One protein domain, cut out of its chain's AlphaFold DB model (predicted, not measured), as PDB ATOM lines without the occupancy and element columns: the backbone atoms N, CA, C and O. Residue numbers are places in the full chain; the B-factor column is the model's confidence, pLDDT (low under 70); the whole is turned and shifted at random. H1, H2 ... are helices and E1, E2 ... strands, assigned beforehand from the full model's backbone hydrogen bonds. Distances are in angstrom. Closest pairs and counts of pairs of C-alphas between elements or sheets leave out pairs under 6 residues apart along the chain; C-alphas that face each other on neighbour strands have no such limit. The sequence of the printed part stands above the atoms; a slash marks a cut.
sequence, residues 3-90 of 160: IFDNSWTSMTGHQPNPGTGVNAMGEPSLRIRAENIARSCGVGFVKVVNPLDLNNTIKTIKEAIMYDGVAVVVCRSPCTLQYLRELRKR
ATOM      1  N   ILE A   3     -30.898  29.738  14.438       97.62
ATOM      2  CA  ILE A   3     -29.760  30.661  14.410       97.62
ATOM      3  C   ILE A   3     -29.749  31.352  13.052       97.62
ATOM      4  O   ILE A   3     -29.548  30.701  12.030       97.62
ATOM      5  N   PHE A   4     -29.949  32.669  13.038       96.62
ATOM      6  CA  PHE A   4     -29.845  33.480  11.826       96.62
ATOM      7  C   PHE A   4     -28.398  33.943  11.644       96.62
ATOM      8  O   PHE A   4     -27.959  34.918  12.249       96.62
ATOM      9  N   ASP A   5     -27.646  33.210  10.826       96.44
ATOM     10  CA  ASP A   5     -26.239  33.488  10.543       96.44
ATOM     11  C   ASP A   5     -26.124  34.300   9.254       96.44
ATOM     12  O   ASP A   5     -26.073  33.754   8.148       96.44
ATOM     13  N   ASN A   6     -26.056  35.621   9.407       95.00
ATOM     14  CA  ASN A   6     -25.733  36.519   8.304       95.00
ATOM     15  C   ASN A   6     -24.251  36.898   8.217       95.00
ATOM     16  O   ASN A   6     -23.885  37.740   7.395       95.00
ATOM     17  N   SER A   7     -23.418  36.248   9.038       94.25
ATOM     18  CA  SER A   7     -21.961  36.377   9.102       94.25
ATOM     19  C   SER A   7     -21.433  37.771   9.444       94.25
ATOM     20  O   SER A   7     -20.247  38.013   9.265       94.25
ATOM     21  N   TRP A   8     -22.275  38.684   9.930       94.19
ATOM     22  CA  TRP A   8     -21.903  40.055  10.299       94.19
ATOM     23  C   TRP A   8     -22.675  40.503  11.537       94.19
ATOM     24  O   TRP A   8     -23.747  39.983  11.841       94.19
ATOM     25  N   THR A   9     -22.156  41.478  12.280       91.44
ATOM     26  CA  THR A   9     -22.953  42.109  13.334       91.44
ATOM     27  C   THR A   9     -23.989  43.007  12.666       91.44
ATOM     28  O   THR A   9     -23.659  43.981  11.987       91.44
ATOM     29  N   SER A  10     -25.257  42.629  12.799       85.19
ATOM     30  CA  SER A  10     -26.374  43.375  12.216       85.19
ATOM     31  C   SER A  10     -26.550  44.731  12.900       85.19
ATOM     32  O   SER A  10     -26.153  44.897  14.048       85.19
ATOM     33  N   MET A  11     -27.173  45.692  12.204       86.06
ATOM     34  CA  MET A  11     -27.522  47.035  12.713       86.06
ATOM     35  C   MET A  11     -26.349  47.939  13.149       86.06
ATOM     36  O   MET A  11     -26.576  49.099  13.466       86.06
ATOM     37  N   THR A  12     -25.101  47.466  13.111       82.62
ATOM     38  CA  THR A  12     -23.909  48.218  13.556       82.62
ATOM     39  C   THR A  12     -23.015  48.702  12.411       82.62
ATOM     40  O   THR A  12     -21.899  49.159  12.635       82.62
ATOM     41  N   GLY A  13     -23.491  48.619  11.163       82.69
ATOM     42  CA  GLY A  13     -22.776  49.168  10.009       82.69
ATOM     43  C   GLY A  13     -21.617  48.303   9.504       82.69
ATOM     44  O   GLY A  13     -20.554  48.832   9.196       82.69
ATOM     45  N   HIS A  14     -21.852  46.999   9.313       87.00
ATOM     46  CA  HIS A  14     -20.882  46.039   8.753       87.00
ATOM     47  C   HIS A  14     -19.692  45.754   9.680       87.00
ATOM     48  O   HIS A  14     -18.559  45.631   9.221       87.00
ATOM     49  N   GLN A  15     -19.936  45.645  10.985       91.75
ATOM     50  CA  GLN A  15     -18.894  45.216  11.914       91.75
ATOM     51  C   GLN A  15     -18.707  43.697  11.825       91.75
ATOM     52  O   GLN A  15     -19.711  42.967  11.836       91.75
ATOM     53  N   PRO A  16     -17.461  43.201  11.734       93.62
ATOM     54  CA  PRO A  16     -17.208  41.773  11.747       93.62
ATOM     55  C   PRO A  16     -17.573  41.169  13.106       93.62
ATOM     56  O   PRO A  16     -17.675  41.851  14.127       93.62
ATOM     57  N   ASN A  17     -17.785  39.863  13.107       93.69
ATOM     58  CA  ASN A  17     -17.970  39.045  14.294       93.69
ATOM     59  C   ASN A  17     -17.256  37.697  14.097       93.69
ATOM     60  O   ASN A  17     -16.737  37.426  13.010       93.69
ATOM     61  N   PRO A  18     -17.233  36.813  15.108       94.31
ATOM     62  CA  PRO A  18     -16.556  35.522  14.978       94.31
ATOM     63  C   PRO A  18     -17.062  34.647  13.814       94.31
ATOM     64  O   PRO A  18     -16.335  33.786  13.326       94.31
ATOM     65  N   GLY A  19     -18.287  34.874  13.333       93.50
ATOM     66  CA  GLY A  19     -18.862  34.208  12.167       93.50
ATOM     67  C   GLY A  19     -18.459  34.811  10.816       93.50
ATOM     68  O   GLY A  19     -18.760  34.201   9.789       93.50
ATOM     69  N   THR A  20     -17.772  35.958  10.776       94.44
ATOM     70  CA  THR A  20     -17.339  36.620   9.530       94.44
ATOM     71  C   THR A  20     -16.090  35.972   8.935       94.44
ATOM     72  O   THR A  20     -16.011  35.794   7.721       94.44
ATOM     73  N   GLY A  21     -15.131  35.575   9.781       94.56
ATOM     74  CA  GLY A  21     -13.811  35.089   9.349       94.56
ATOM     75  C   GLY A  21     -12.791  36.196   9.056       94.56
ATOM     76  O   GLY A  21     -11.766  35.931   8.434       94.56
ATOM     77  N   VAL A  22     -13.062  37.425   9.500       94.50
ATOM     78  CA  VAL A  22     -12.103  38.538   9.520       94.50
ATOM     79  C   VAL A  22     -12.169  39.232  10.878       94.50
ATOM     80  O   VAL A  22     -13.226  39.237  11.511       94.50
ATOM     81  N   ASN A  23     -11.052  39.784  11.346       93.38
ATOM     82  CA  ASN A  23     -11.005  40.552  12.590       93.38
ATOM     83  C   ASN A  23     -11.422  42.021  12.360       93.38
ATOM     84  O   ASN A  23     -11.722  42.438  11.240       93.38
ATOM     85  N   ALA A  24     -11.425  42.825  13.428       90.94
ATOM     86  CA  ALA A  24     -11.760  44.251  13.358       90.94
ATOM     87  C   ALA A  24     -10.788  45.085  12.495       90.94
ATOM     88  O   ALA A  24     -11.158  46.164  12.044       90.94
ATOM     89  N   MET A  25      -9.581  44.572  12.230       93.06
ATOM     90  CA  MET A  25      -8.576  45.196  11.361       93.06
ATOM     91  C   MET A  25      -8.753  44.813   9.881       93.06
ATOM     92  O   MET A  25      -8.036  45.321   9.023       93.06
ATOM     93  N   GLY A  26      -9.711  43.934   9.562       90.62
ATOM     94  CA  GLY A  26      -9.945  43.433   8.205       90.62
ATOM     95  C   GLY A  26      -9.021  42.286   7.792       90.62
ATOM     96  O   GLY A  26      -9.044  41.871   6.635       90.62
ATOM     97  N   GLU A  27      -8.230  41.751   8.718       95.19
ATOM     98  CA  GLU A  27      -7.329  40.635   8.458       95.19
ATOM     99  C   GLU A  27      -8.083  39.303   8.573       95.19
ATOM    100  O   GLU A  27      -8.995  39.184   9.406       95.19
ATOM    101  N   PRO A  28      -7.715  38.278   7.784       96.44
ATOM    102  CA  PRO A  28      -8.276  36.940   7.921       96.44
ATOM    103  C   PRO A  28      -8.149  36.413   9.352       96.44
ATOM    104  O   PRO A  28      -7.103  36.516   9.987       96.44
ATOM    105  N   SER A  29      -9.224  35.817   9.860       95.19
ATOM    106  CA  SER A  29      -9.271  35.245  11.203       95.19
ATOM    107  C   SER A  29     -10.053  33.934  11.206       95.19
ATOM    108  O   SER A  29     -10.764  33.605  10.253       95.19
ATOM    109  N   LEU A  30      -9.929  33.166  12.288       94.69
ATOM    110  CA  LEU A  30     -10.659  31.916  12.444       94.69
ATOM    111  C   LEU A  30     -12.167  32.187  12.406       94.69
ATOM    112  O   LEU A  30     -12.705  32.935  13.220       94.69
ATOM    113  N   ARG A  31     -12.862  31.531  11.474       95.56
ATOM    114  CA  ARG A  31     -14.317  31.616  11.366       95.56
ATOM    115  C   ARG A  31     -14.983  30.566  12.247       95.56
ATOM    116  O   ARG A  31     -14.880  29.368  11.984       95.56
ATOM    117  N   ILE A  32     -15.727  31.024  13.244       95.56
ATOM    118  CA  ILE A  32     -16.508  30.174  14.136       95.56
ATOM    119  C   ILE A  32     -17.869  29.885  13.499       95.56
ATOM    120  O   ILE A  32     -18.589  30.795  13.092       95.56
ATOM    121  N   ARG A  33     -18.232  28.602  13.420       97.25
ATOM    122  CA  ARG A  33     -19.514  28.153  12.864       97.25
ATOM    123  C   ARG A  33     -20.446  27.669  13.966       97.25
ATOM    124  O   ARG A  33     -20.085  26.778  14.735       97.25
ATOM    125  N   ALA A  34     -21.653  28.228  14.011       96.88
ATOM    126  CA  ALA A  34     -22.640  27.921  15.042       96.88
ATOM    127  C   ALA A  34     -23.028  26.432  15.075       96.88
ATOM    128  O   ALA A  34     -23.199  25.863  16.151       96.88
ATOM    129  N   GLU A  35     -23.095  25.772  13.916       97.88
ATOM    130  CA  GLU A  35     -23.381  24.339  13.827       97.88
ATOM    131  C   GLU A  35     -22.290  23.476  14.466       97.88
ATOM    132  O   GLU A  35     -22.601  22.427  15.023       97.88
ATOM    133  N   ASN A  36     -21.029  23.917  14.434       97.88
ATOM    134  CA  ASN A  36     -19.933  23.179  15.055       97.88
ATOM    135  C   ASN A  36     -20.040  23.271  16.579       97.88
ATOM    136  O   ASN A  36     -19.919  22.257  17.253       97.88
ATOM    137  N   ILE A  37     -20.345  24.460  17.110       97.19
ATOM    138  CA  ILE A  37     -20.576  24.655  18.549       97.19
ATOM    139  C   ILE A  37     -21.759  23.805  19.014       97.19
ATOM    140  O   ILE A  37     -21.633  23.066  19.985       97.19
ATOM    141  N   ALA A  38     -22.885  23.857  18.296       97.75
ATOM    142  CA  ALA A  38     -24.070  23.074  18.635       97.75
ATOM    143  C   ALA A  38     -23.763  21.569  18.699       97.75
ATOM    144  O   ALA A  38     -24.143  20.902  19.659       97.75
ATOM    145  N   ARG A  39     -23.021  21.041  17.716       98.12
ATOM    146  CA  ARG A  39     -22.581  19.637  17.726       98.12
ATOM    147  C   ARG A  39     -21.690  19.324  18.925       98.12
ATOM    148  O   ARG A  39     -21.918  18.317  19.584       98.12
ATOM    149  N   SER A  40     -20.725  20.189  19.239       97.81
ATOM    150  CA  SER A  40     -19.837  20.012  20.395       97.81
ATOM    151  C   SER A  40     -20.574  20.052  21.738       97.81
ATOM    152  O   SER A  40     -20.134  19.417  22.688       97.81
ATOM    153  N   CYS A  41     -21.712  20.746  21.818       97.44
ATOM    154  CA  CYS A  41     -22.597  20.731  22.986       97.44
ATOM    155  C   CYS A  41     -23.472  19.464  23.091       97.44
ATOM    156  O   CYS A  41     -24.307  19.390  23.988       97.44
ATOM    157  N   GLY A  42     -23.324  18.486  22.188       96.81
ATOM    158  CA  GLY A  42     -24.081  17.228  22.213       96.81
ATOM    159  C   GLY A  42     -25.448  17.282  21.524       96.81
ATOM    160  O   GLY A  42     -26.268  16.387  21.718       96.81
ATOM    161  N   VAL A  43     -25.725  18.309  20.713       98.12
ATOM    162  CA  VAL A  43     -27.000  18.422  19.989       98.12
ATOM    163  C   VAL A  43     -27.061  17.385  18.860       98.12
ATOM    164  O   VAL A  43     -26.289  17.453  17.900       98.12
ATOM    165  N   GLY A  44     -28.011  16.449  18.948       96.12
ATOM    166  CA  GLY A  44     -28.185  15.368  17.970       96.12
ATOM    167  C   GLY A  44     -28.779  15.818  16.630       96.12
ATOM    168  O   GLY A  44     -28.404  15.295  15.579       96.12
ATOM    169  N   PHE A  45     -29.638  16.843  16.630       98.44
ATOM    170  CA  PHE A  45     -30.180  17.441  15.408       98.44
ATOM    171  C   PHE A  45     -29.553  18.810  15.146       98.44
ATOM    172  O   PHE A  45     -29.893  19.805  15.784       98.44
ATOM    173  N   VAL A  46     -28.660  18.875  14.156       98.62
ATOM    174  CA  VAL A  46     -28.113  20.146  13.662       98.62
ATOM    175  C   VAL A  46     -28.145  20.167  12.138       98.62
ATOM    176  O   VAL A  46     -27.520  19.322  11.485       98.62
ATOM    177  N   LYS A  47     -28.848  21.146  11.566       98.50
ATOM    178  CA  LYS A  47     -28.958  21.364  10.115       98.50
ATOM    179  C   LYS A  47     -28.593  22.801   9.760       98.50
ATOM    180  O   LYS A  47     -28.821  23.715  10.546       98.50
ATOM    181  N   VAL A  48     -28.031  22.995   8.570       98.50
ATOM    182  CA  VAL A  48     -27.751  24.319   8.001       98.50
ATOM    183  C   VAL A  48     -28.584  24.459   6.734       98.50
ATOM    184  O   VAL A  48     -28.553  23.566   5.891       98.50
ATOM    185  N   VAL A  49     -29.320  25.559   6.604       98.38
ATOM    186  CA  VAL A  49     -30.181  25.848   5.450       98.38
ATOM    187  C   VAL A  49     -29.924  27.252   4.928       98.38
ATOM    188  O   VAL A  49     -29.548  28.143   5.688       98.38
ATOM    189  N   ASN A  50     -30.148  27.456   3.631       97.44
ATOM    190  CA  ASN A  50     -30.241  28.793   3.064       97.44
ATOM    191  C   ASN A  50     -31.699  29.274   3.189       97.44
ATOM    192  O   ASN A  50     -32.557  28.691   2.530       97.44
ATOM    193  N   PRO A  51     -32.000  30.332   3.967       95.94
ATOM    194  CA  PRO A  51     -33.361  30.855   4.109       95.94
ATOM    195  C   PRO A  51     -33.961  31.402   2.804       95.94
ATOM    196  O   PRO A  51     -35.162  31.644   2.753       95.94
ATOM    197  N   LEU A  52     -33.152  31.608   1.756       94.81
ATOM    198  CA  LEU A  52     -33.639  31.968   0.421       94.81
ATOM    199  C   LEU A  52     -34.163  30.764  -0.380       94.81
ATOM    200  O   LEU A  52     -34.767  30.973  -1.424       94.81
ATOM    201  N   ASP A  53     -33.969  29.531   0.095       96.56
ATOM    202  CA  ASP A  53     -34.683  28.339  -0.375       96.56
ATOM    203  C   ASP A  53     -35.839  28.060   0.592       96.56
ATOM    204  O   ASP A  53     -35.669  27.451   1.657       96.56
ATOM    205  N   LEU A  54     -37.019  28.577   0.246       94.75
ATOM    206  CA  LEU A  54     -38.169  28.587   1.143       94.75
ATOM    207  C   LEU A  54     -38.672  27.168   1.431       94.75
ATOM    208  O   LEU A  54     -38.947  26.828   2.583       94.75
ATOM    209  N   ASN A  55     -38.742  26.320   0.405       95.44
ATOM    210  CA  ASN A  55     -39.264  24.959   0.523       95.44
ATOM    211  C   ASN A  55     -38.373  24.089   1.412       95.44
ATOM    212  O   ASN A  55     -38.869  23.438   2.338       95.44
ATOM    213  N   ASN A  56     -37.058  24.105   1.177       97.88
ATOM    214  CA  ASN A  56     -36.119  23.350   2.001       97.88
ATOM    215  C   ASN A  56     -36.083  23.874   3.446       97.88
ATOM    216  O   ASN A  56     -36.033  23.088   4.396       97.88
ATOM    217  N   THR A  57     -36.167  25.196   3.625       97.81
ATOM    218  CA  THR A  57     -36.210  25.818   4.954       97.81
ATOM    219  C   THR A  57     -37.453  25.384   5.731       97.81
ATOM    220  O   THR A  57     -37.326  24.918   6.864       97.81
ATOM    221  N   ILE A  58     -38.644  25.442   5.122       97.06
ATOM    222  CA  ILE A  58     -39.894  24.984   5.753       97.06
ATOM    223  C   ILE A  58     -39.805  23.498   6.109       97.06
ATOM    224  O   ILE A  58     -40.154  23.114   7.227       97.06
ATOM    225  N   LYS A  59     -39.326  22.659   5.183       98.50
ATOM    226  CA  LYS A  59     -39.153  21.220   5.417       98.50
ATOM    227  C   LYS A  59     -38.239  20.954   6.615       98.50
ATOM    228  O   LYS A  59     -38.623  20.225   7.523       98.50
ATOM    229  N   THR A  60     -37.074  21.595   6.653       98.50
ATOM    230  CA  THR A  60     -36.089  21.408   7.728       98.50
ATOM    231  C   THR A  60     -36.619  21.888   9.077       98.50
ATOM    232  O   THR A  60     -36.382  21.247  10.097       98.50
ATOM    233  N   ILE A  61     -37.365  22.997   9.099       98.25
ATOM    234  CA  ILE A  61     -38.002  23.486  10.327       98.25
ATOM    235  C   ILE A  61     -39.066  22.495  10.814       98.25
ATOM    236  O   ILE A  61     -39.113  22.214  12.007       98.25
ATOM    237  N   LYS A  62     -39.878  21.912   9.920       98.31
ATOM    238  CA  LYS A  62     -40.847  20.864  10.289       98.31
ATOM    239  C   LYS A  62     -40.156  19.634  10.881       98.31
ATOM    240  O   LYS A  62     -40.585  19.151  11.921       98.31
ATOM    241  N   GLU A  63     -39.075  19.164  10.261       98.31
ATOM    242  CA  GLU A  63     -38.268  18.056  10.793       98.31
ATOM    243  C   GLU A  63     -37.701  18.383  12.182       98.31
ATOM    244  O   GLU A  63     -37.757  17.548  13.080       98.31
ATOM    245  N   ALA A  64     -37.214  19.612  12.382       98.12
ATOM    246  CA  ALA A  64     -36.680  20.068  13.662       98.12
ATOM    247  C   ALA A  64     -37.747  20.150  14.768       98.12
ATOM    248  O   ALA A  64     -37.432  19.893  15.924       98.12
ATOM    249  N   ILE A  65     -38.989  20.514  14.429       98.00
ATOM    250  CA  ILE A  65     -40.120  20.553  15.374       98.00
ATOM    251  C   ILE A  65     -40.517  19.142  15.820       98.00
ATOM    252  O   ILE A  65     -40.888  18.950  16.971       98.00
ATOM    253  N   MET A  66     -40.441  18.163  14.915       98.00
ATOM    254  CA  MET A  66     -40.803  16.768  15.194       98.00
ATOM    255  C   MET A  66     -39.693  15.978  15.904       98.00
ATOM    256  O   MET A  66     -39.911  14.828  16.276       98.00
ATOM    257  N   TYR A  67     -38.499  16.554  16.048       98.12
ATOM    258  CA  TYR A  67     -37.357  15.890  16.661       98.12
ATOM    259  C   TYR A  67     -37.502  15.829  18.186       98.12
ATOM    260  O   TYR A  67     -37.713  16.853  18.834       98.12
ATOM    261  N   ASP A  68     -37.339  14.635  18.757       97.19
ATOM    262  CA  ASP A  68     -37.331  14.443  20.207       97.19
ATOM    263  C   ASP A  68     -35.972  14.860  20.792       97.19
ATOM    264  O   ASP A  68     -34.959  14.174  20.630       97.19
ATOM    265  N   GLY A  69     -35.941  16.039  21.415       96.19
ATOM    266  CA  GLY A  69     -34.751  16.646  22.009       96.19
ATOM    267  C   GLY A  69     -34.434  18.038  21.460       96.19
ATOM    268  O   GLY A  69     -35.237  18.692  20.794       96.19
ATOM    269  N   VAL A  70     -33.232  18.539  21.756       97.06
ATOM    270  CA  VAL A  70     -32.801  19.851  21.255       97.06
ATOM    271  C   VAL A  70     -32.475  19.747  19.766       97.06
ATOM    272  O   VAL A  70     -31.575  19.010  19.370       97.06
ATOM    273  N   ALA A  71     -33.169  20.537  18.949       98.31
ATOM    274  CA  ALA A  71     -32.872  20.718  17.534       98.31
ATOM    275  C   ALA A  71     -32.328  22.124  17.251       98.31
ATOM    276  O   ALA A  71     -32.895  23.131  17.693       98.31
ATOM    277  N   VAL A  72     -31.241  22.209  16.483       98.62
ATOM    278  CA  VAL A  72     -30.633  23.466  16.027       98.62
ATOM    279  C   VAL A  72     -30.696  23.549  14.503       98.62
ATOM    280  O   VAL A  72     -30.190  22.680  13.795       98.62
ATOM    281  N   VAL A  73     -31.275  24.629  13.983       98.69
ATOM    282  CA  VAL A  73     -31.248  24.952  12.551       98.69
ATOM    283  C   VAL A  73     -30.526  26.279  12.364       98.69
ATOM    284  O   VAL A  73     -30.948  27.305  12.895       98.69
ATOM    285  N   VAL A  74     -29.424  26.256  11.618       98.50
ATOM    286  CA  VAL A  74     -28.673  27.454  11.235       98.50
ATOM    287  C   VAL A  74     -29.166  27.913   9.869       98.50
ATOM    288  O   VAL A  74     -28.885  27.287   8.850       98.50
ATOM    289  N   CYS A  75     -29.899  29.016   9.841       98.25
ATOM    290  CA  CYS A  75     -30.326  29.683   8.621       98.25
ATOM    291  C   CYS A  75     -29.215  30.641   8.184       98.25
ATOM    292  O   CYS A  75     -29.081  31.736   8.736       98.25
ATOM    293  N   ARG A  76     -28.395  30.215   7.221       97.38
ATOM    294  CA  ARG A  76     -27.208  30.946   6.775       97.38
ATOM    295  C   ARG A  76     -27.439  31.614   5.425       97.38
ATOM    296  O   ARG A  76     -27.654  30.935   4.427       97.38
ATOM    297  N   SER A  77     -27.328  32.939   5.386       95.44
ATOM    298  CA  SER A  77     -27.362  33.745   4.156       95.44
ATOM    299  C   SER A  77     -26.707  35.102   4.417       95.44
ATOM    300  O   SER A  77     -26.931  35.654   5.490       95.44
ATOM    301  N   PRO A  78     -25.893  35.659   3.500       92.38
ATOM    302  CA  PRO A  78     -25.198  36.923   3.741       92.38
ATOM    303  C   PRO A  78     -26.162  38.066   4.081       92.38
ATOM    304  O   PRO A  78     -27.255  38.173   3.526       92.38
ATOM    305  N   CYS A  79     -25.726  38.977   4.957       92.62
ATOM    306  CA  CYS A  79     -26.453  40.220   5.216       92.62
ATOM    307  C   CYS A  79     -26.714  40.964   3.899       92.62
ATOM    308  O   CYS A  79     -25.771  41.275   3.169       92.62
ATOM    309  N   THR A  80     -27.977  41.290   3.608       91.75
ATOM    310  CA  THR A  80     -28.371  41.940   2.349       91.75
ATOM    311  C   THR A  80     -27.599  43.233   2.100       91.75
ATOM    312  O   THR A  80     -27.132  43.458   0.990       91.75
ATOM    313  N   LEU A  81     -27.391  44.062   3.129       91.88
ATOM    314  CA  LEU A  81     -26.630  45.308   2.989       91.88
ATOM    315  C   LEU A  81     -25.163  45.056   2.630       91.88
ATOM    316  O   LEU A  81     -24.611  45.759   1.784       91.88
ATOM    317  N   GLN A  82     -24.555  44.021   3.216       92.12
ATOM    318  CA  GLN A  82     -23.190  43.639   2.879       92.12
ATOM    319  C   GLN A  82     -23.109  43.049   1.469       92.12
ATOM    320  O   GLN A  82     -22.222  43.424   0.710       92.12
ATOM    321  N   TYR A  83     -24.051  42.186   1.087       92.25
ATOM    322  CA  TYR A  83     -24.151  41.660  -0.275       92.25
ATOM    323  C   TYR A  83     -24.245  42.797  -1.306       92.25
ATOM    324  O   TYR A  83     -23.432  42.873  -2.224       92.25
ATOM    325  N   LEU A  84     -25.151  43.757  -1.093       92.88
ATOM    326  CA  LEU A  84     -25.305  44.933  -1.957       92.88
ATOM    327  C   LEU A  84     -24.071  45.850  -1.952       92.88
ATOM    328  O   LEU A  84     -23.785  46.522  -2.942       92.88
ATOM    329  N   ARG A  85     -23.331  45.929  -0.841       92.62
ATOM    330  CA  ARG A  85     -22.055  46.657  -0.773       92.62
ATOM    331  C   ARG A  85     -20.981  45.984  -1.625       92.62
ATOM    332  O   ARG A  85     -20.275  46.685  -2.343       92.62
ATOM    333  N   GLU A  86     -20.869  44.662  -1.561       92.62
ATOM    334  CA  GLU A  86     -19.890  43.908  -2.349       92.62
ATOM    335  C   GLU A  86     -20.200  43.956  -3.851       92.62
ATOM    336  O   GLU A  86     -19.284  44.183  -4.638       92.62
ATOM    337  N   LEU A  87     -21.474  43.871  -4.252       94.44
ATOM    338  CA  LEU A  87     -21.863  44.089  -5.652       94.44
ATOM    339  C   LEU A  87     -21.431  45.470  -6.158       94.44
ATOM    340  O   LEU A  87     -20.788  45.576  -7.198       94.44
ATOM    341  N   ARG A  88     -21.700  46.532  -5.381       94.62
ATOM    342  CA  ARG A  88     -21.296  47.902  -5.744       94.62
ATOM    343  C   ARG A  88     -19.788  48.041  -5.932       94.62
ATOM    344  O   ARG A  88     -19.365  48.712  -6.865       94.62
ATOM    345  N   LYS A  89     -18.977  47.399  -5.082       95.19
ATOM    346  CA  LYS A  89     -17.510  47.392  -5.233       95.19
ATOM    347  C   LYS A  89     -17.056  46.730  -6.534       95.19
ATOM    348  O   LYS A  89     -16.047  47.141  -7.091       95.19
ATOM    349  N   ARG A  90     -17.788  45.719  -7.005       96.69
ATOM    350  CA  ARG A  90     -17.512  45.008  -8.264       96.69
ATOM    351  C   ARG A  90     -18.101  45.703  -9.496       96.69
ATOM    352  O   ARG A  90     -17.897  45.232 -10.605       96.69
TER     353      ARG A  90
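AT A GLANCE: This is residues 3 to 90 of the 160 residues of the protein "4Fe-4S dicluster domain-containing protein" of Candidatus Bathyarchaeota archaeon (UniProt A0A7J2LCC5). A small sheet of three parallel strands is sandwiched between two helices, H1 over one face and H2 over the other, while H3 lies beyond the end of E3, away from the sheet. The long loop of residues 6 to 33 runs out toward the same end of the long axis as H3 and comes back to H1. The printed part has 88 residues with three named helices and three named strands, in the order E1 H1 E2 H2 E3 H3, and the sheet's order is E1 E3 E2. The class is mixed, helices and strands, with under half of the residues in named elements. The whole is only just loose, close to compact, with a radius of gyration of the C-alphas of 14.9 A, and it is elongated, spanning 44 by 28 by 20 A.

IN THESE COORDINATES: In the sheet, E3 is residues 71 to 76, 15.9 A long, E2 is residues 45 to 49, 13.0 A, and E1 is residues 3 to 5, starting at C-alpha 3 (-29.760, 30.661, 14.410). H2, residues 54 to 65, is the longest helix at 16.5 A, beginning at C-alpha 54 (-38.169, 28.587, 1.143). H1 is residues 34 to 40, 10.0 A. H3, residues 80 to 89, is 14.3 A and ends at C-alpha 89 (-17.510, 47.392, -5.233).

HOW THE PARTS SIT: E3 is the inner strand, with E1 and E2 at the edges. E1 and E3 are parallel at 20 degrees, with N 3 and O 73 within hydrogen-bond range at 2.9 A. E3 and E2 are parallel at 16 degrees, with N 74 and O 47 at 2.8 A. H2 is on the sheet at a height of 9.3 A, over E3 and E2, along the strands at 12 degrees to E2 on the local plane; its closest C-alphas to E3 are those of Ala 64 and Ala 71, 5.5 A apart. H1 is on the opposite face, at a height of 8.8 A, over E3 and only just over E2, where 3 of its C-alphas fall; it runs along the strands, at 19 degrees to E3 on the local plane. The closest C-alphas of H1 and E2 are those of Glu 35 and Val 46, 6.3 A apart. E2, H2, E3 form a strand-helix-strand unit, two parallel neighbour strands with a helix between them in the chain, and E1, H1, E2 a split one, with E3 between its strands; both crossovers are right-handed. H3 is not on the sheet and is apart from H1 and H2. In H1, H2 and H3 every O i to N i+4 pair is within hydrogen-bond range.

THE WHOLE: The two C-alphas farthest apart are those of Asp 68 and Arg 90, 46.2 A. The link from E1 to H1 is long, 28 residues; the other links are tight. The printed part has no cut, its mean pLDDT is 95.2, and no printed residue is under 70.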